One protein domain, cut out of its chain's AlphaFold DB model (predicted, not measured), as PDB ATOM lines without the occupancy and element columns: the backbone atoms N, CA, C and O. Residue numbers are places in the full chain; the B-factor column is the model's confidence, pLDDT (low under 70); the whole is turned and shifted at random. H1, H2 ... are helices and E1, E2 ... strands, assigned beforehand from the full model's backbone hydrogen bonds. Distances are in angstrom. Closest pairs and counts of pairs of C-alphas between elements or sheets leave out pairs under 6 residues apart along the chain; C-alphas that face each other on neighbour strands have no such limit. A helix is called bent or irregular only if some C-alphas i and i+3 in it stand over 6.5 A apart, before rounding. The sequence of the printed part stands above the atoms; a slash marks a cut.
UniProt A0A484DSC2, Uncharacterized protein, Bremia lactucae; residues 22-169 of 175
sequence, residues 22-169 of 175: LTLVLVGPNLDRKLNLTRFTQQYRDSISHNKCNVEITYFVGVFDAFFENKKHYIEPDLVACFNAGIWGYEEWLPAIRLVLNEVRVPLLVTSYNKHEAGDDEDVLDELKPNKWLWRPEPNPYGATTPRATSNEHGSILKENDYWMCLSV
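AT A GLANCE: This is residues 22 to 169 of the 175 residues of an uncharacterized protein of Bremia lactucae (UniProt A0A484DSC2). A twisted and curled wall of seven strands has three helices over one of its faces, and no named helix over the other. At one edge the hairpin of E2 and E3 reaches outward, with the free turn of residues 46 to 51 sticking out; toward the opposite end of the longest axis a long loop between E6 and E7 extends away from the body. The printed part has 148 residues with three named helices and seven named strands, in the order E1 E2 E3 H1 E4 H2 E5 H3 E6 E7. The sheet is mixed and runs E2 E3 E1 E4 E5 E7 E6; the class is mixed, helices and strands. The whole is compact, with a radius of gyration of the C-alphas of 15.5 A and spans of 45 by 33 by 33 A.

IN THESE COORDINATES: E1, residues 22 to 27, begins at C-alpha 22 at (66.712, 212.980, 89.642) and is 16.3 A long. E2, residues 39 to 45, measures 19.6 A, and E3, residues 52 to 60, measures 25.9 A. H1 is residues 64 to 69, 8.7 A, and E4 is residues 79 to 82, 10.1 A. H2, residues 93 to 104, is 15.1 A long from C-alpha 93 at (81.236, 195.032, 96.783); it is neither bent nor irregular, but only just: C-alphas 101 and 104 are 6.3 A apart. E5 is residues 108 to 112, 13.4 A. H3, residues 115 to 127, measures 18.8 A, and E6, residues 132 to 139, measures 19.5 A. E7, residues 163 to 168, is 17.6 A long and ends at C-alpha 168 at (76.419, 210.582, 101.819).

HOW THE PARTS SIT: In the sheet, E1 is parallel to E3 at 21 degrees, with N 24 and O 56 2.8 A apart, and parallel to E4 at 17 degrees, with N 27 and O 81 2.8 A apart. E2, an edge strand, forms an antiparallel hairpin with E3 at 153 degrees, with N 42 and O 55 2.8 A apart. E4 and E5 are parallel at 23 degrees, with N 109 and O 80 2.8 A apart; with H2 they make a strand-helix-strand unit, two parallel neighbour strands with a helix between, whose crossover is right-handed. E7 is antiparallel to E5 at 162 degrees, with N 108 and O 167 2.9 A apart. E6, the other edge strand, forms an antiparallel hairpin with E7 at 174 degrees, with N 134 and O 166 2.8 A apart. H1 is on the sheet at a height of 9.8 A and only just stands up from it, rising 41 degrees. H2 is on the same face at a height of 10.0 A, over E5 and along the strands, at 2 degrees to E5 on the local plane. H1 and H2 touch at a steep tilt of 60 degrees, the same way, with H2 using residues 95 to 100 alone; their closest C-alphas, of Asp 65 and Ala 96, are 4.9 A apart. H3 is on the sheet at a height of 8.9 A, over E7 and along the strands, and is apart from H1 and H2. In H1 and H3 every O i to N i+4 pair is within hydrogen-bond range; in H2 7 of 8 are.

THE WHOLE: The two C-alphas farthest apart, of His 50 and Glu 153, are 48.4 A apart. The printed part has no cut. The links E1 to E2, with 11 residues, and E6 to E7, with 23, are long. The mean pLDDT of the printed part is 92.3, and residues 153 to 154 are under 70.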
ATOM      1  N   LEU A  22      65.921 213.861  88.788       93.88
ATOM      2  CA  LEU A  22      66.712 212.980  89.642       93.88
ATOM      3  C   LEU A  22      67.066 211.710  88.864       93.88
ATOM      4  O   LEU A  22      66.179 211.086  88.287       93.88
ATOM      5  N   THR A  23      68.327 211.303  88.885       95.94
ATOM      6  CA  THR A  23      68.819 210.083  88.242       95.94
ATOM      7  C   THR A  23      69.176 209.043  89.297       95.94
ATOM      8  O   THR A  23      70.051 209.259  90.132       95.94
ATOM      9  N   LEU A  24      68.520 207.892  89.259       97.06
ATOM     10  CA  LEU A  24      68.741 206.781  90.177       97.06
ATOM     11  C   LEU A  24      69.363 205.612  89.422       97.06
ATOM     12  O   LEU A  24      68.822 205.162  88.410       97.06
ATOM     13  N   VAL A  25      70.464 205.081  89.945       97.94
ATOM     14  CA  VAL A  25      71.046 203.828  89.456       97.94
ATOM     15  C   VAL A  25      70.845 202.759  90.519       97.94
ATOM     16  O   VAL A  25      71.319 202.885  91.646       97.94
ATOM     17  N   LEU A  26      70.104 201.717  90.160       97.56
ATOM     18  CA  LEU A  26      69.730 200.618  91.037       97.56
ATOM     19  C   LEU A  26      70.504 199.370  90.614       97.56
ATOM     20  O   LEU A  26      70.321 198.871  89.500       97.56
ATOM     21  N   VAL A  27      71.363 198.874  91.497       97.50
ATOM     22  CA  VAL A  27      72.235 197.724  91.249       97.50
ATOM     23  C   VAL A  27      71.946 196.593  92.227       97.50
ATOM     24  O   VAL A  27      71.429 196.812  93.321       97.50
ATOM     25  N   GLY A  28      72.283 195.368  91.842       95.75
ATOM     26  CA  GLY A  28      72.176 194.211  92.723       95.75
ATOM     27  C   GLY A  28      72.093 192.891  91.958       95.75
ATOM     28  O   GLY A  28      71.480 192.833  90.886       95.75
ATOM     29  N   PRO A  29      72.660 191.801  92.501       88.88
ATOM     30  CA  PRO A  29      72.678 190.493  91.846       88.88
ATOM     31  C   PRO A  29      71.290 189.839  91.779       88.88
ATOM     32  O   PRO A  29      71.048 188.995  90.919       88.88
ATOM     33  N   ASN A  30      70.371 190.242  92.665       88.25
ATOM     34  CA  ASN A  30      69.020 189.681  92.774       88.25
ATOM     35  C   ASN A  30      67.945 190.500  92.044       88.25
ATOM     36  O   ASN A  30      66.761 190.176  92.126       88.25
ATOM     37  N   LEU A  31      68.334 191.551  91.317       91.94
ATOM     38  CA  LEU A  31      67.419 192.259  90.426       91.94
ATOM     39  C   LEU A  31      66.918 191.323  89.313       91.94
ATOM     40  O   LEU A  31      67.655 190.464  88.821       91.94
ATOM     41  N   ASP A  32      65.666 191.507  88.881       92.56
ATOM     42  CA  ASP A  32      65.123 190.742  87.754       92.56
ATOM     43  C   ASP A  32      65.995 190.980  86.510       92.56
ATOM     44  O   ASP A  32      66.176 192.111  86.056       92.56
ATOM     45  N   ARG A  33      66.516 189.893  85.930       93.94
ATOM     46  CA  ARG A  33      67.373 189.914  84.735       93.94
ATOM     47  C   ARG A  33      66.743 190.642  83.553       93.94
ATOM     48  O   ARG A  33      67.472 191.197  82.735       93.94
ATOM     49  N   LYS A  34      65.412 190.678  83.467       96.00
ATOM     50  CA  LYS A  34      64.677 191.422  82.431       96.00
ATOM     51  C   LYS A  34      64.836 192.936  82.555       96.00
ATOM     52  O   LYS A  34      64.648 193.636  81.567       96.00
ATOM     53  N   LEU A  35      65.165 193.431  83.747       94.50
ATOM     54  CA  LEU A  35      65.406 194.847  84.002       94.50
ATOM     55  C   LEU A  35      66.840 195.262  83.674       94.50
ATOM     56  O   LEU A  35      67.113 196.457  83.626       94.50
ATOM     57  N   ASN A  36      67.764 194.328  83.434       96.00
ATOM     58  CA  ASN A  36      69.162 194.678  83.212       96.00
ATOM     59  C   ASN A  36      69.333 195.689  82.064       96.00
ATOM     60  O   ASN A  36      68.862 195.450  80.953       96.00
ATOM     61  N   LEU A  37      70.028 196.800  82.335       94.44
ATOM     62  CA  LEU A  37      70.255 197.922  81.414       94.44
ATOM     63  C   LEU A  37      68.971 198.595  80.898       94.44
ATOM     64  O   LEU A  37      69.015 199.356  79.928       94.44
ATOM     65  N   THR A  38      67.828 198.344  81.538       95.94
ATOM     66  CA  THR A  38      66.591 199.067  81.243       95.94
ATOM     67  C   THR A  38      66.588 200.414  81.953       95.94
ATOM     68  O   THR A  38      67.186 200.592  83.020       95.94
ATOM     69  N   ARG A  39      65.900 201.375  81.337       95.00
ATOM     70  CA  ARG A  39      65.742 202.732  81.844       95.00
ATOM     71  C   ARG A  39      64.291 203.145  81.715       95.00
ATOM     72  O   ARG A  39      63.672 202.887  80.682       95.00
ATOM     73  N   PHE A  40      63.760 203.794  82.736       93.94
ATOM     74  CA  PHE A  40      62.427 204.372  82.673       93.94
ATOM     75  C   PHE A  40      62.393 205.710  83.393       93.94
ATOM     76  O   PHE A  40      63.149 205.958  84.330       93.94
ATOM     77  N   THR A  41      61.499 206.575  82.936       94.50
ATOM     78  CA  THR A  41      61.281 207.887  83.533       94.50
ATOM     79  C   THR A  41      59.900 207.915  84.157       94.50
ATOM     80  O   THR A  41      58.907 207.570  83.514       94.50
ATOM     81  N   GLN A  42      59.828 208.357  85.405       92.81
ATOM     82  CA  GLN A  42      58.586 208.588  86.119       92.81
ATOM     83  C   GLN A  42      58.525 210.045  86.565       92.81
ATOM     84  O   GLN A  42      59.481 210.580  87.118       92.81
ATOM     85  N   GLN A  43      57.388 210.700  86.356       91.62
ATOM     86  CA  GLN A  43      57.170 212.029  86.916       91.62
ATOM     87  C   GLN A  43      56.632 211.900  88.340       91.62
ATOM     88  O   GLN A  43      55.543 211.363  88.554       91.62
ATOM     89  N   TYR A  44      57.377 212.427  89.302       87.06
ATOM     90  CA  TYR A  44      56.920 212.609  90.668       87.06
ATOM     91  C   TYR A  44      56.334 214.011  90.832       87.06
ATOM     92  O   TYR A  44      56.863 214.993  90.302       87.06
ATOM     93  N   ARG A  45      55.231 214.111  91.574       85.94
ATOM     94  CA  ARG A  45      54.645 215.389  91.968       85.94
ATOM     95  C   ARG A  45      54.559 215.424  93.480       85.94
ATOM     96  O   ARG A  45      53.869 214.593  94.070       85.94
ATOM     97  N   ASP A  46      55.221 216.405  94.079       79.12
ATOM     98  CA  ASP A  46      55.092 216.623  95.509       79.12
ATOM     99  C   ASP A  46      53.658 217.056  95.847       79.12
ATOM    100  O   ASP A  46      53.060 217.913  95.186       79.12
ATOM    101  N   SER A  47      53.093 216.423  96.873       76.81
ATOM    102  CA  SER A  47      51.689 216.612  97.253       76.81
ATOM    103  C   SER A  47      51.394 217.991  97.848       76.81
ATOM    104  O   SER A  47      50.237 218.402  97.844       76.81
ATOM    105  N   ILE A  48      52.422 218.700  98.332       76.25
ATOM    106  CA  ILE A  48      52.281 219.964  99.066       76.25
ATOM    107  C   ILE A  48      52.675 221.151  98.180       76.25
ATOM    108  O   ILE A  48      51.893 222.076  97.998       76.25
ATOM    109  N   SER A  49      53.874 221.120  97.601       76.25
ATOM    110  CA  SER A  49      54.431 222.199  96.772       76.25
ATOM    111  C   SER A  49      53.957 222.166  95.318       76.25
ATOM    112  O   SER A  49      54.197 223.112  94.575       76.25
ATOM    113  N   HIS A  50      53.325 221.070  94.881       77.12
ATOM    114  CA  HIS A  50      52.997 220.792  93.476       77.12
ATOM    115  C   HIS A  50      54.197 220.813  92.514       77.12
ATOM    116  O   HIS A  50      53.999 220.720  91.295       77.12
ATOM    117  N   ASN A  51      55.425 220.867  93.041       82.00
ATOM    118  CA  ASN A  51      56.642 220.774  92.257       82.00
ATOM    119  C   ASN A  51      56.694 219.423  91.544       82.00
ATOM    120  O   ASN A  51      56.324 218.380  92.095       82.00
ATOM    121  N   LYS A  52      57.140 219.461  90.290       87.50
ATOM    122  CA  LYS A  52      57.348 218.272  89.471       87.50
ATOM    123  C   LYS A  52      58.829 217.934  89.451       87.50
ATOM    124  O   LYS A  52      59.650 218.819  89.235       87.50
ATOM    125  N   CYS A  53      59.133 216.654  89.602       90.00
ATOM    126  CA  CYS A  53      60.469 216.104  89.451       90.00
ATOM    127  C   CYS A  53      60.400 214.926  88.479       90.00
ATOM    128  O   CYS A  53      59.559 214.039  88.637       90.00
ATOM    129  N   ASN A  54      61.245 214.918  87.455       93.12
ATOM    130  CA  ASN A  54      61.394 213.766  86.577       93.12
ATOM    131  C   ASN A  54      62.433 212.821  87.179       93.12
ATOM    132  O   ASN A  54      63.612 213.152  87.238       93.12
ATOM    133  N   VAL A  55      61.996 211.649  87.616       94.50
ATOM    134  CA  VAL A  55      62.867 210.620  88.172       94.50
ATOM    135  C   VAL A  55      63.203 209.635  87.065       94.50
ATOM    136  O   VAL A  55      62.325 208.962  86.529       94.50
ATOM    137  N   GLU A  56      64.469 209.570  86.700       95.94
ATOM    138  CA  GLU A  56      65.002 208.618  85.748       95.94
ATOM    139  C   GLU A  56      65.683 207.484  86.498       95.94
ATOM    140  O   GLU A  56      66.521 207.718  87.360       95.94
ATOM    141  N   ILE A  57      65.299 206.252  86.194       96.50
ATOM    142  CA  ILE A  57      65.731 205.076  86.938       96.50
ATOM    143  C   ILE A  57      66.376 204.108  85.960       96.50
ATOM    144  O   ILE A  57      65.762 203.724  84.963       96.50
ATOM    145  N   THR A  58      67.603 203.705  86.263       97.31
ATOM    146  CA  THR A  58      68.362 202.710  85.511       97.31
ATOM    147  C   THR A  58      68.637 201.507  86.392       97.31
ATOM    148  O   THR A  58      69.135 201.650  87.505       97.31
ATOM    149  N   TYR A  59      68.334 200.317  85.880       97.38
ATOM    150  CA  TYR A  59      68.653 199.063  86.553       97.38
ATOM    151  C   TYR A  59      69.905 198.430  85.956       97.38
ATOM    152  O   TYR A  59      70.075 198.383  84.735       97.38
ATOM    153  N   PHE A  60      70.741 197.854  86.813       97.12
ATOM    154  CA  PHE A  60      71.871 197.039  86.399       97.12
ATOM    155  C   PHE A  60      71.972 195.784  87.262       97.12
ATOM    156  O   PHE A  60      72.044 195.852  88.485       97.12
ATOM    157  N   VAL A  61      71.975 194.621  86.617       96.56
ATOM    158  CA  VAL A  61      72.073 193.334  87.311       96.56
ATOM    159  C   VAL A  61      73.544 192.996  87.479       96.56
ATOM    160  O   VAL A  61      74.205 192.576  86.530       96.56
ATOM    161  N   GLY A  62      74.041 193.203  88.692       95.00
ATOM    162  CA  GLY A  62      75.449 193.065  89.041       95.00
ATOM    163  C   GLY A  62      75.891 194.149  90.014       95.00
ATOM    164  O   GLY A  62      75.065 194.774  90.683       95.00
ATOM    165  N   VAL A  63      77.203 194.355  90.068       96.12
ATOM    166  CA  VAL A  63      77.875 195.310  90.951       96.12
ATOM    167  C   VAL A  63      78.099 196.646  90.212       96.12
ATOM    168  O   VAL A  63      78.169 196.689  88.983       96.12
ATOM    169  N   PHE A  64      78.129 197.770  90.937       96.44
ATOM    170  CA  PHE A  64      78.147 199.113  90.336       96.44
ATOM    171  C   PHE A  64      79.410 199.430  89.513       96.44
ATOM    172  O   PHE A  64      79.332 200.194  88.553       96.44
ATOM    173  N   ASP A  65      80.561 198.849  89.839       95.94
ATOM    174  CA  ASP A  65      81.799 199.018  89.068       95.94
ATOM    175  C   ASP A  65      81.652 198.531  87.616       95.94
ATOM    176  O   ASP A  65      81.975 199.269  86.685       95.94
ATOM    177  N   ALA A  66      81.028 197.373  87.402       95.69
ATOM    178  CA  ALA A  66      80.726 196.863  86.066       95.69
ATOM    179  C   ALA A  66      79.760 197.780  85.286       95.69
ATOM    180  O   ALA A  66      79.874 197.925  84.065       95.69
ATOM    181  N   PHE A  67      78.822 198.445  85.974       96.12
ATOM    182  CA  PHE A  67      77.982 199.478  85.359       96.12
ATOM    183  C   PHE A  67      78.798 200.722  84.979       96.12
ATOM    184  O   PHE A  67      78.663 201.240  83.869       96.12
ATOM    185  N   PHE A  68      79.668 201.183  85.877       95.81
ATOM    186  CA  PHE A  68      80.529 202.349  85.679       95.81
ATOM    187  C   PHE A  68      81.523 202.178  84.522       95.81
ATOM    188  O   PHE A  68      81.822 203.128  83.785       95.81
ATOM    189  N   GLU A  69      82.037 200.966  84.331       95.62
ATOM    190  CA  GLU A  69      82.929 200.617  83.226       95.62
ATOM    191  C   GLU A  69      82.204 200.552  81.876       95.62
ATOM    192  O   GLU A  69      82.805 200.823  80.832       95.62
ATOM    193  N   ASN A  70      80.898 200.280  81.873       92.75
ATOM    194  CA  ASN A  70      80.095 200.217  80.660       92.75
ATOM    195  C   ASN A  70      79.783 201.618  80.103       92.75
ATOM    196  O   ASN A  70      78.660 202.113  80.186       92.75
ATOM    197  N   LYS A  71      80.771 202.258  79.464       88.75
ATOM    198  CA  LYS A  71      80.678 203.645  78.958       88.75
ATOM    199  C   LYS A  71      79.543 203.902  77.965       88.75
ATOM    200  O   LYS A  71      79.155 205.049  77.782       88.75
ATOM    201  N   LYS A  72      78.996 202.860  77.331       91.31
ATOM    202  CA  LYS A  72      77.839 202.983  76.431       91.31
ATOM    203  C   LYS A  72      76.536 203.245  77.191       91.31
ATOM    204  O   LYS A  72      75.644 203.897  76.658       91.31
ATOM    205  N   HIS A  73      76.416 202.693  78.395       90.31
ATOM    206  CA  HIS A  73      75.193 202.727  79.196       90.31
ATOM    207  C   HIS A  73      75.338 203.541  80.482       90.31
ATOM    208  O   HIS A  73      74.327 203.871  81.100       90.31
ATOM    209  N   TYR A  74      76.571 203.863  80.871       94.31
ATOM    210  CA  TYR A  74      76.850 204.658  82.049       94.31
ATOM    211  C   TYR A  74      76.214 206.042  81.941       94.31
ATOM    212  O   TYR A  74      76.369 206.759  80.950       94.31
ATOM    213  N   ILE A  75      75.543 206.410  83.020       93.50
ATOM    214  CA  ILE A  75      75.004 207.736  83.283       93.50
ATOM    215  C   ILE A  75      75.463 208.124  84.677       93.50
ATOM    216  O   ILE A  75      75.552 207.265  85.556       93.50
ATOM    217  N   GLU A  76      75.753 209.401  84.879       94.56
ATOM    218  CA  GLU A  76      76.075 209.896  86.210       94.56
ATOM    219  C   GLU A  76      74.799 209.877  87.074       94.56
ATOM    220  O   GLU A  76      73.812 210.516  86.698       94.56
ATOM    221  N   PRO A  77      74.772 209.115  88.181       96.00
ATOM    222  CA  PRO A  77      73.628 209.092  89.081       96.00
ATOM    223  C   PRO A  77      73.586 210.339  89.971       96.00
ATOM    224  O   PRO A  77      74.602 210.978  90.213       96.00
ATOM    225  N   ASP A  78      72.419 210.625  90.538       94.81
ATOM    226  CA  ASP A  78      72.258 211.476  91.720       94.81
ATOM    227  C   ASP A  78      72.182 210.636  93.008       94.81
ATOM    228  O   ASP A  78      72.410 211.151  94.100       94.81
ATOM    229  N   LEU A  79      71.863 209.341  92.893       96.19
ATOM    230  CA  LEU A  79      71.911 208.349  93.968       96.19
ATOM    231  C   LEU A  79      72.146 206.950  93.386       96.19
ATOM    232  O   LEU A  79      71.567 206.584  92.358       96.19
ATOM    233  N   VAL A  80      72.957 206.154  94.084       97.81
ATOM    234  CA  VAL A  80      73.136 204.722  93.803       97.81
ATOM    235  C   VAL A  80      72.460 203.907  94.898       97.81
ATOM    236  O   VAL A  80      72.678 204.164  96.080       97.81
ATOM    237  N   ALA A  81      71.652 202.919  94.516       97.81
ATOM    238  CA  ALA A  81      71.089 201.942  95.440       97.81
ATOM    239  C   ALA A  81      71.657 200.549  95.162       97.81
ATOM    240  O   ALA A  81      71.533 200.051  94.044       97.81
ATOM    241  N   CYS A  82      72.221 199.911  96.182       97.75
ATOM    242  CA  CYS A  82      72.716 198.541  96.141       97.75
ATOM    243  C   CYS A  82      71.735 197.627  96.881       97.75
ATOM    244  O   CYS A  82      71.646 197.660  98.111       97.75
ATOM    245  N   PHE A  83      70.977 196.828  96.131       97.12
ATOM    246  CA  PHE A  83      69.971 195.941  96.700       97.12
ATOM    247  C   PHE A  83      70.568 194.632  97.202       97.12
ATOM    248  O   PHE A  83      71.168 193.888  96.422       97.12
ATOM    249  N   ASN A  84      70.332 194.338  98.484       94.81
ATOM    250  CA  ASN A  84      70.730 193.110  99.166       94.81
ATOM    251  C   ASN A  84      72.184 192.739  98.857       94.81
ATOM    252  O   ASN A  84      72.476 191.619  98.435       94.81
ATOM    253  N   ALA A  85      73.067 193.727  99.020       92.19
ATOM    254  CA  ALA A  85      74.465 193.628  98.630       92.19
ATOM    255  C   ALA A  85      75.214 192.569  99.454       92.19
ATOM    256  O   ALA A  85      76.008 191.821  98.895       92.19
ATOM    257  N   GLY A  86      74.922 192.455 100.757       91.94
ATOM    258  CA  GLY A  86      75.661 191.551 101.644       91.94
ATOM    259  C   GLY A  86      77.139 191.933 101.693       91.94
ATOM    260  O   GLY A  86      78.012 191.091 101.510       91.94
ATOM    261  N   ILE A  87      77.410 193.223 101.878       93.50
ATOM    262  CA  ILE A  87      78.747 193.825 101.858       93.50
ATOM    263  C   ILE A  87      79.654 193.125 102.870       93.50
ATOM    264  O   ILE A  87      80.829 192.903 102.589       93.50
ATOM    265  N   TRP A  88      79.092 192.724 104.012       92.50
ATOM    266  CA  TRP A  88      79.793 191.965 105.048       92.50
ATOM    267  C   TRP A  88      80.304 190.589 104.595       92.50
ATOM    268  O   TRP A  88      81.296 190.097 105.126       92.50
ATOM    269  N   GLY A  89      79.634 189.958 103.626       89.50
ATOM    270  CA  GLY A  89      79.923 188.594 103.177       89.50
ATOM    271  C   GLY A  89      80.620 188.503 101.817       89.50
ATOM    272  O   GLY A  89      81.091 187.428 101.447       89.50
ATOM    273  N   TYR A  90      80.684 189.604 101.062       90.12
ATOM    274  CA  TYR A  90      81.108 189.606  99.662       90.12
ATOM    275  C   TYR A  90      82.083 190.756  99.370       90.12
ATOM    276  O   TYR A  90      81.679 191.885  99.082       90.12
ATOM    277  N   GLU A  91      83.387 190.450  99.370       89.94
ATOM    278  CA  GLU A  91      84.464 191.432  99.135       89.94
ATOM    279  C   GLU A  91      84.349 192.167  97.788       89.94
ATOM    280  O   GLU A  91      84.815 193.301  97.658       89.94
ATOM    281  N   GLU A  92      83.688 191.561  96.795       90.50
ATOM    282  CA  GLU A  92      83.432 192.150  95.472       90.50
ATOM    283  C   GLU A  92      82.652 193.475  95.525       90.50
ATOM    284  O   GLU A  92      82.759 194.290  94.610       90.50
ATOM    285  N   TRP A  93      81.922 193.751  96.611       95.12
ATOM    286  CA  TRP A  93      81.236 195.032  96.783       95.12
ATOM    287  C   TRP A  93      82.152 196.170  97.210       95.12
ATOM    288  O   TRP A  93      81.840 197.333  96.941       95.12
ATOM    289  N   LEU A  94      83.280 195.881  97.862       94.56
ATOM    290  CA  LEU A  94      84.142 196.921  98.426       94.56
ATOM    291  C   LEU A  94      84.722 197.856  97.350       94.56
ATOM    292  O   LEU A  94      84.656 199.075  97.552       94.56
ATOM    293  N   PRO A  95      85.243 197.368  96.202       94.81
ATOM    294  CA  PRO A  95      85.675 198.242  95.112       94.81
ATOM    295  C   PRO A  95      84.550 199.147  94.606       94.81
ATOM    296  O   PRO A  95      84.747 200.353  94.455       94.81
ATOM    297  N   ALA A  96      83.352 198.597  94.419       95.31
ATOM    298  CA  ALA A  96      82.212 199.337  93.898       95.31
ATOM    299  C   ALA A  96      81.688 200.395  94.874       95.31
ATOM    300  O   ALA A  96      81.366 201.510  94.467       95.31
ATOM    301  N   ILE A  97      81.664 200.098  96.173       95.44
ATOM    302  CA  ILE A  97      81.301 201.078  97.202       95.44
ATOM    303  C   ILE A  97      82.337 202.198  97.250       95.44
ATOM    304  O   ILE A  97      81.972 203.372  97.239       95.44
ATOM    305  N   ARG A  98      83.634 201.863  97.245       94.31
ATOM    306  CA  ARG A  98      84.706 202.870  97.198       94.31
ATOM    307  C   ARG A  98      84.593 203.746  95.954       94.31
ATOM    308  O   ARG A  98      84.776 204.954  96.064       94.31
ATOM    309  N   LEU A  99      84.251 203.164  94.807       94.94
ATOM    310  CA  LEU A  99      84.010 203.892  93.565       94.94
ATOM    311  C   LEU A  99      82.853 204.891  93.711       94.94
ATOM    312  O   LEU A  99      83.013 206.064  93.373       94.94
ATOM    313  N   VAL A 100      81.714 204.468  94.270       94.94
ATOM    314  CA  VAL A 100      80.576 205.371  94.521       94.94
ATOM    315  C   VAL A 100      80.963 206.491  95.487       94.94
ATOM    316  O   VAL A 100      80.667 207.657  95.224       94.94
ATOM    317  N   LEU A 101      81.644 206.169  96.589       92.19
ATOM    318  CA  LEU A 101      81.939 207.136  97.646       92.19
ATOM    319  C   LEU A 101      83.061 208.120  97.291       92.19
ATOM    320  O   LEU A 101      82.996 209.290  97.670       92.19
ATOM    321  N   ASN A 102      84.089 207.672  96.571       91.31
ATOM    322  CA  ASN A 102      85.301 208.466  96.355       91.31
ATOM    323  C   ASN A 102      85.367 209.102  94.965       91.31
ATOM    324  O   ASN A 102      85.844 210.236  94.852       91.31
ATOM    325  N   GLU A 103      84.865 208.410  93.938       92.00
ATOM    326  CA  GLU A 103      84.956 208.855  92.543       92.00
ATOM    327  C   GLU A 103      83.644 209.476  92.062       92.00
ATOM    328  O   GLU A 103      83.631 210.634  91.651       92.00
ATOM    329  N   VAL A 104      82.525 208.745  92.161       93.44
ATOM    330  CA  VAL A 104      81.210 209.245  91.707       93.44
ATOM    331  C   VAL A 104      80.664 210.306  92.653       93.44
ATOM    332  O   VAL A 104      80.067 211.282  92.210       93.44
ATOM    333  N   ARG A 105      80.909 210.147  93.956       93.00
ATOM    334  CA  ARG A 105      80.556 211.112  94.999       93.00
ATOM    335  C   ARG A 105      79.063 211.444  95.019       93.00
ATOM    336  O   ARG A 105      78.665 212.607  95.035       93.00
ATOM    337  N   VAL A 106      78.241 210.406  95.132       93.75
ATOM    338  CA  VAL A 106      76.787 210.529  95.334       93.75
ATOM    339  C   VAL A 106      76.342 209.773  96.586       93.75
ATOM    340  O   VAL A 106      77.080 208.912  97.072       93.75
ATOM    341  N   PRO A 107      75.156 210.075  97.146       95.94
ATOM    342  CA  PRO A 107      74.544 209.232  98.160       95.94
ATOM    343  C   PRO A 107      74.466 207.764  97.729       95.94
ATOM    344  O   PRO A 107      74.078 207.446  96.601       95.94
ATOM    345  N   LEU A 108      74.812 206.885  98.666       97.19
ATOM    346  CA  LEU A 108      74.746 205.439  98.527       97.19
ATOM    347  C   LEU A 108      73.678 204.909  99.482       97.19
ATOM    348  O   LEU A 108      73.754 205.114 100.696       97.19
ATOM    349  N   LEU A 109      72.683 204.231  98.925       98.06
ATOM    350  CA  LEU A 109      71.668 203.488  99.655       98.06
ATOM    351  C   LEU A 109      71.999 202.002  99.571       98.06
ATOM    352  O   LEU A 109      72.274 201.487  98.491       98.06
ATOM    353  N   VAL A 110      71.940 201.310 100.699       97.81
ATOM    354  CA  VAL A 110      72.163 199.862 100.769       97.81
ATOM    355  C   VAL A 110      70.952 199.224 101.428       97.81
ATOM    356  O   VAL A 110      70.394 199.790 102.371       97.81
ATOM    357  N   THR A 111      70.536 198.062 100.929       98.00
ATOM    358  CA  THR A 111      69.532 197.227 101.594       98.00
ATOM    359  C   THR A 111      70.109 195.874 102.002       98.00
ATOM    360  O   THR A 111      71.036 195.371 101.364       98.00
ATOM    361  N   SER A 112      69.521 195.273 103.037       96.56
ATOM    362  CA  SER A 112      69.961 194.001 103.637       96.56
ATOM    363  C   SER A 112      68.756 193.092 103.912       96.56
ATOM    364  O   SER A 112      67.612 193.566 103.943       96.56
ATOM    365  N   TYR A 113      68.963 191.776 104.076       95.19
ATOM    366  CA  TYR A 113      67.833 190.838 104.179       95.19
ATOM    367  C   TYR A 113      67.137 190.832 105.540       95.19
ATOM    368  O   TYR A 113      66.003 190.359 105.650       95.19
ATOM    369  N   ASN A 114      67.818 191.295 106.587       94.69
ATOM    370  CA  ASN A 114      67.292 191.395 107.941       94.69
ATOM    371  C   ASN A 114      68.134 192.374 108.780       94.69
ATOM    372  O   ASN A 114      69.092 192.972 108.294       94.69
ATOM    373  N   LYS A 115      67.779 192.512 110.062       95.88
ATOM    374  CA  LYS A 115      68.468 193.391 111.016       95.88
ATOM    375  C   LYS A 115      69.934 193.019 111.259       95.88
ATOM    376  O   LYS A 115      70.735 193.917 111.473       95.88
ATOM    377  N   HIS A 116      70.243 191.725 111.321       94.94
ATOM    378  CA  HIS A 116      71.578 191.243 111.678       94.94
ATOM    379  C   HIS A 116      72.553 191.555 110.549       94.94
ATOM    380  O   HIS A 116      73.502 192.291 110.772       94.94
ATOM    381  N   GLU A 117      72.210 191.152 109.323       94.81
ATOM    382  CA  GLU A 117      73.024 191.468 108.148       94.81
ATOM    383  C   GLU A 117      73.164 192.973 107.926       94.81
ATOM    384  O   GLU A 117      74.203 193.428 107.473       94.81
ATOM    385  N   ALA A 118      72.135 193.762 108.254       97.06
ATOM    386  CA  ALA A 118      72.235 195.214 108.167       97.06
ATOM    387  C   ALA A 118      73.223 195.806 109.185       97.06
ATOM    388  O   ALA A 118      73.832 196.830 108.899       97.06
ATOM    389  N   GLY A 119      73.364 195.189 110.363       97.44
ATOM    390  CA  GLY A 119      74.392 195.554 111.338       97.44
ATOM    391  C   GLY A 119      75.787 195.157 110.860       97.44
ATOM    392  O   GLY A 119      76.699 195.971 110.904       97.44
ATOM    393  N   ASP A 120      75.924 193.952 110.305       96.69
ATOM    394  CA  ASP A 120      77.196 193.485 109.749       96.69
ATOM    395  C   ASP A 120      77.638 194.356 108.549       96.69
ATOM    396  O   ASP A 120      78.805 194.733 108.430       96.69
ATOM    397  N   ASP A 121      76.699 194.739 107.671       97.12
ATOM    398  CA  ASP A 121      76.935 195.685 106.569       97.12
ATOM    399  C   ASP A 121      77.362 197.069 107.092       97.12
ATOM    400  O   ASP A 121      78.240 197.707 106.511       97.12
ATOM    401  N   GLU A 122      76.739 197.549 108.175       97.31
ATOM    402  CA  GLU A 122      77.074 198.825 108.814       97.31
ATOM    403  C   GLU A 122      78.502 198.837 109.362       97.31
ATOM    404  O   GLU A 122      79.214 199.814 109.118       97.31
ATOM    405  N   ASP A 123      78.932 197.768 110.035       96.94
ATOM    406  CA  ASP A 123      80.289 197.647 110.577       96.94
ATOM    407  C   ASP A 123      81.335 197.747 109.455       96.94
ATOM    408  O   ASP A 123      82.265 198.557 109.531       96.94
ATOM    409  N   VAL A 124      81.136 197.013 108.353       96.19
ATOM    410  CA  VAL A 124      82.032 197.085 107.186       96.19
ATOM    411  C   VAL A 124      82.002 198.467 106.534       96.19
ATOM    412  O   VAL A 124      83.042 198.995 106.132       96.19
ATOM    413  N   LEU A 125      80.829 199.094 106.433       95.12
ATOM    414  CA  LEU A 125      80.714 200.448 105.897       95.12
ATOM    415  C   LEU A 125      81.419 201.477 106.788       95.12
ATOM    416  O   LEU A 125      82.065 202.371 106.248       95.12
ATOM    417  N   ASP A 126      81.364 201.360 108.116       94.62
ATOM    418  CA  ASP A 126      82.076 202.256 109.033       94.62
ATOM    419  C   ASP A 126      83.604 202.147 108.886       94.62
ATOM    420  O   ASP A 126      84.306 203.166 108.950       94.62
ATOM    421  N   GLU A 127      84.138 200.960 108.582       93.31
ATOM    422  CA  GLU A 127      85.563 200.777 108.266       93.31
ATOM    423  C   GLU A 127      86.000 201.525 106.996       93.31
ATOM    424  O   GLU A 127      87.148 201.976 106.891       93.31
ATOM    425  N   LEU A 128      85.078 201.733 106.046       89.69
ATOM    426  CA  LEU A 128      85.318 202.559 104.859       89.69
ATOM    427  C   LEU A 128      85.357 204.061 105.172       89.69
ATOM    428  O   LEU A 128      85.715 204.843 104.289       89.69
ATOM    429  N   LYS A 129      85.047 204.459 106.414       85.69
ATOM    430  CA  LYS A 129      85.051 205.842 106.916       85.69
ATOM    431  C   LYS A 129      84.241 206.785 106.017       85.69
ATOM    432  O   LYS A 129      84.800 207.732 105.456       85.69
ATOM    433  N   PRO A 130      82.928 206.546 105.857       84.88
ATOM    434  CA  PRO A 130      82.085 207.399 105.045       84.88
ATOM    435  C   PRO A 130      82.031 208.800 105.651       84.88
ATOM    436  O   PRO A 130      82.100 208.978 106.866       84.88
ATOM    437  N   ASN A 131      81.864 209.811 104.802       84.62
ATOM    438  CA  ASN A 131      81.849 211.199 105.267       84.62
ATOM    439  C   ASN A 131      80.671 211.478 106.209       84.62
ATOM    440  O   ASN A 131      80.823 212.163 107.220       84.62
ATOM    441  N   LYS A 132      79.476 210.985 105.858       91.50
ATOM    442  CA  LYS A 132      78.262 211.218 106.635       91.50
ATOM    443  C   LYS A 132      77.266 210.083 106.467       91.50
ATOM    444  O   LYS A 132      76.889 209.744 105.354       91.50
ATOM    445  N   TRP A 133      76.724 209.603 107.575       94.62
ATOM    446  CA  TRP A 133      75.496 208.815 107.561       94.62
ATOM    447  C   TRP A 133      74.282 209.742 107.425       94.62
ATOM    448  O   TRP A 133      74.124 210.682 108.208       94.62
ATOM    449  N   LEU A 134      73.434 209.505 106.421       95.56
ATOM    450  CA  LEU A 134      72.115 210.142 106.339       95.56
ATOM    451  C   LEU A 134      71.154 209.460 107.313       95.56
ATOM    452  O   LEU A 134      70.437 210.140 108.043       95.56
ATOM    453  N   TRP A 135      71.201 208.127 107.358       97.31
ATOM    454  CA  TRP A 135      70.626 207.309 108.419       97.31
ATOM    455  C   TRP A 135      71.371 205.974 108.532       97.31
ATOM    456  O   TRP A 135      71.829 205.417 107.533       97.31
ATOM    457  N   ARG A 136      71.486 205.483 109.769       97.56
ATOM    458  CA  ARG A 136      71.980 204.138 110.106       97.56
ATOM    459  C   ARG A 136      70.923 203.070 109.756       97.56
ATOM    460  O   ARG A 136      69.792 203.456 109.446       97.56
ATOM    461  N   PRO A 137      71.236 201.763 109.809       98.19
ATOM    462  CA  PRO A 137      70.272 200.709 109.522       98.19
ATOM    463  C   PRO A 137      68.952 200.859 110.282       98.19
ATOM    464  O   PRO A 137      68.903 200.893 111.513       98.19
ATOM    465  N   GLU A 138      67.852 200.902 109.540       98.31
ATOM    466  CA  GLU A 138      66.500 200.842 110.093       98.31
ATOM    467  C   GLU A 138      65.597 199.939 109.231       98.31
ATOM    468  O   GLU A 138      65.973 199.584 108.110       98.31
ATOM    469  N   PRO A 139      64.418 199.515 109.726       97.88
ATOM    470  CA  PRO A 139      63.486 198.733 108.921       97.88
ATOM    471  C   PRO A 139      63.039 199.505 107.675       97.88
ATOM    472  O   PRO A 139      62.645 200.671 107.771       97.88
ATOM    473  N   ASN A 140      63.040 198.846 106.519       97.38
ATOM    474  CA  ASN A 140      62.573 199.435 105.274       97.38
ATOM    475  C   ASN A 140      61.039 199.326 105.179       97.38
ATOM    476  O   ASN A 140      60.505 198.217 105.077       97.38
ATOM    477  N   PRO A 141      60.294 200.446 105.138       96.06
ATOM    478  CA  PRO A 141      58.835 200.414 105.010       96.06
ATOM    479  C   PRO A 141      58.345 199.853 103.663       96.06
ATOM    480  O   PRO A 141      57.156 199.565 103.527       96.06
ATOM    481  N   TYR A 142      59.241 199.710 102.683       94.44
ATOM    482  CA  TYR A 142      58.978 199.163 101.351       94.44
ATOM    483  C   TYR A 142      59.675 197.813 101.108       94.44
ATOM    484  O   TYR A 142      59.731 197.355  99.967       94.44
ATOM    485  N   GLY A 143      60.215 197.185 102.158       92.88
ATOM    486  CA  GLY A 143      60.790 195.843 102.084       92.88
ATOM    487  C   GLY A 143      59.741 194.778 101.757       92.88
ATOM    488  O   GLY A 143      58.534 194.985 101.926       92.88
ATOM    489  N   ALA A 144      60.190 193.616 101.283       92.75
ATOM    490  CA  ALA A 144      59.290 192.508 100.995       92.75
ATOM    491  C   ALA A 144      58.564 192.042 102.263       92.75
ATOM    492  O   ALA A 144      59.139 191.918 103.342       92.75
ATOM    493  N   THR A 145      57.279 191.728 102.119       90.88
ATOM    494  CA  THR A 145      56.455 191.187 103.210       90.88
ATOM    495  C   THR A 145      56.563 189.670 103.327       90.88
ATOM    496  O   THR A 145      56.200 189.103 104.356       90.88
ATOM    497  N   THR A 146      57.072 189.007 102.289       90.19
ATOM    498  CA  THR A 146      57.211 187.553 102.223       90.19
ATOM    499  C   THR A 146      58.650 187.123 102.500       90.19
ATOM    500  O   THR A 146      59.563 187.656 101.863       90.19
ATOM    501  N   PRO A 147      58.866 186.134 103.384       90.56
ATOM    502  CA  PRO A 147      60.159 185.480 103.544       90.56
ATOM    503  C   PRO A 147      60.701 184.921 102.227       90.56
ATOM    504  O   PRO A 147      59.941 184.397 101.409       90.56
ATOM    505  N   ARG A 148      62.023 184.964 102.052       86.50
ATOM    506  CA  ARG A 148      62.714 184.130 101.067       86.50
ATOM    507  C   ARG A 148      62.549 182.660 101.450       86.50
ATOM    508  O   ARG A 148      62.454 182.313 102.624       86.50
ATOM    509  N   ALA A 149      62.562 181.790 100.443       80.00
ATOM    510  CA  ALA A 149      62.525 180.341 100.652       80.00
ATOM    511  C   ALA A 149      63.766 179.820 101.404       80.00
ATOM    512  O   ALA A 149      63.726 178.759 102.019       80.00
ATOM    513  N   THR A 150      64.867 180.567 101.342       75.31
ATOM    514  CA  THR A 150      66.147 180.254 101.972       75.31
ATOM    515  C   THR A 150      66.306 181.007 103.291       75.31
ATOM    516  O   THR A 150      65.978 182.192 103.371       75.31
ATOM    517  N   SER A 151      66.868 180.338 104.296       72.25
ATOM    518  CA  SER A 151      67.404 180.966 105.511       72.25
ATOM    519  C   SER A 151      68.929 181.057 105.416       72.25
ATOM    520  O   SER A 151      69.533 180.392 104.570       72.25
ATOM    521  N   ASN A 152      69.551 181.899 106.244       70.75
ATOM    522  CA  ASN A 152      71.008 181.876 106.396       70.75
ATOM    523  C   ASN A 152      71.457 180.678 107.256       70.75
ATOM    524  O   ASN A 152      70.626 179.941 107.787       70.75
ATOM    525  N   GLU A 153      72.768 180.497 107.421       66.06
ATOM    526  CA  GLU A 153      73.362 179.387 108.191       66.06
ATOM    527  C   GLU A 153      72.859 179.313 109.644       66.06
ATOM    528  O   GLU A 153      72.836 178.247 110.257       66.06
ATOM    529  N   HIS A 154      72.384 180.441 110.177       68.75
ATOM    530  CA  HIS A 154      71.827 180.565 111.521       68.75
ATOM    531  C   HIS A 154      70.305 180.345 111.585       68.75
ATOM    532  O   HIS A 154      69.701 180.523 112.642       68.75
ATOM    533  N   GLY A 155      69.663 179.983 110.470       77.06
ATOM    534  CA  GLY A 155      68.222 179.738 110.391       77.06
ATOM    535  C   GLY A 155      67.363 181.002 110.494       77.06
ATOM    536  O   GLY A 155      66.154 180.908 110.714       77.06
ATOM    537  N   SER A 156      67.956 182.192 110.356       83.50
ATOM    538  CA  SER A 156      67.203 183.442 110.427       83.50
ATOM    539  C   SER A 156      66.362 183.660 109.167       83.50
ATOM    540  O   SER A 156      66.705 183.224 108.063       83.50
ATOM    541  N   ILE A 157      65.228 184.337 109.345       87.75
ATOM    542  CA  ILE A 157      64.320 184.681 108.254       87.75
ATOM    543  C   ILE A 157      64.955 185.799 107.426       87.75
ATOM    544  O   ILE A 157      65.296 186.855 107.958       87.75
ATOM    545  N   LEU A 158      65.058 185.569 106.120       91.25
ATOM    546  CA  LEU A 158      65.520 186.550 105.144       91.25
ATOM    547  C   LEU A 158      64.317 187.112 104.383       91.25
ATOM    548  O   LEU A 158      63.418 186.358 104.011       91.25
ATOM    549  N   LYS A 159      64.292 188.421 104.131       93.62
ATOM    550  CA  LYS A 159      63.291 189.088 103.283       93.62
ATOM    551  C   LYS A 159      63.995 190.081 102.364       93.62
ATOM    552  O   LYS A 159      64.891 190.787 102.809       93.62
ATOM    553  N   GLU A 160      63.610 190.145 101.088       93.94
ATOM    554  CA  GLU A 160      64.198 191.127 100.161       93.94
ATOM    555  C   GLU A 160      64.054 192.541 100.724       93.94
ATOM    556  O   GLU A 160      62.955 192.954 101.101       93.94
ATOM    557  N   ASN A 161      65.151 193.294 100.722       95.56
ATOM    558  CA  ASN A 161      65.185 194.695 101.123       95.56
ATOM    559  C   ASN A 161      64.548 194.998 102.495       95.56
ATOM    560  O   ASN A 161      63.907 196.038 102.625       95.56
ATOM    561  N   ASP A 162      64.657 194.117 103.495       96.50
ATOM    562  CA  ASP A 162      63.960 194.268 104.787       96.50
ATOM    563  C   ASP A 162      64.482 195.430 105.636       96.50
ATOM    564  O   ASP A 162      63.730 196.085 106.357       96.50
ATOM    565  N   TYR A 163      65.782 195.688 105.545       97.88
ATOM    566  CA  TYR A 163      66.450 196.809 106.194       97.88
ATOM    567  C   TYR A 163      67.141 197.659 105.142       97.88
ATOM    568  O   TYR A 163      67.495 197.180 104.063       97.88
ATOM    569  N   TRP A 164      67.306 198.937 105.458       98.38
ATOM    570  CA  TRP A 164      67.985 199.889 104.595       98.38
ATOM    571  C   TRP A 164      68.786 200.898 105.407       98.38
ATOM    572  O   TRP A 164      68.464 201.206 106.557       98.38
ATOM    573  N   MET A 165      69.826 201.427 104.784       98.06
ATOM    574  CA  MET A 165      70.695 202.456 105.337       98.06
ATOM    575  C   MET A 165      71.156 203.380 104.216       98.06
ATOM    576  O   MET A 165      71.126 203.002 103.039       98.06
ATOM    577  N   CYS A 166      71.575 204.594 104.560       97.81
ATOM    578  CA  CYS A 166      72.106 205.499 103.556       97.81
ATOM    579  C   CYS A 166      73.202 206.392 104.107       97.81
ATOM    580  O   CYS A 166      73.096 206.990 105.183       97.81
ATOM    581  N   LEU A 167      74.243 206.520 103.298       94.38
ATOM    582  CA  LEU A 167      75.391 207.358 103.546       94.38
ATOM    583  C   LEU A 167      75.577 208.337 102.390       94.38
ATOM    584  O   LEU A 167      75.179 208.107 101.250       94.38
ATOM    585  N   SER A 168      76.167 209.472 102.713       86.38
ATOM    586  CA  SER A 168      76.419 210.582 101.819       86.38
ATOM    587  C   SER A 168      77.902 210.901 101.825       86.38
ATOM    588  O   SER A 168      78.607 210.796 102.834       86.38
ATOM    589  N   VAL A 169      78.370 211.311 100.659       76.19
ATOM    590  CA  VAL A 169      79.687 211.899 100.465       76.19
ATOM    591  C   VAL A 169      79.617 213.416 100.673       76.19
ATOM    592  O   VAL A 169      78.527 213.983 100.724       76.19
TER     593      VAL A 169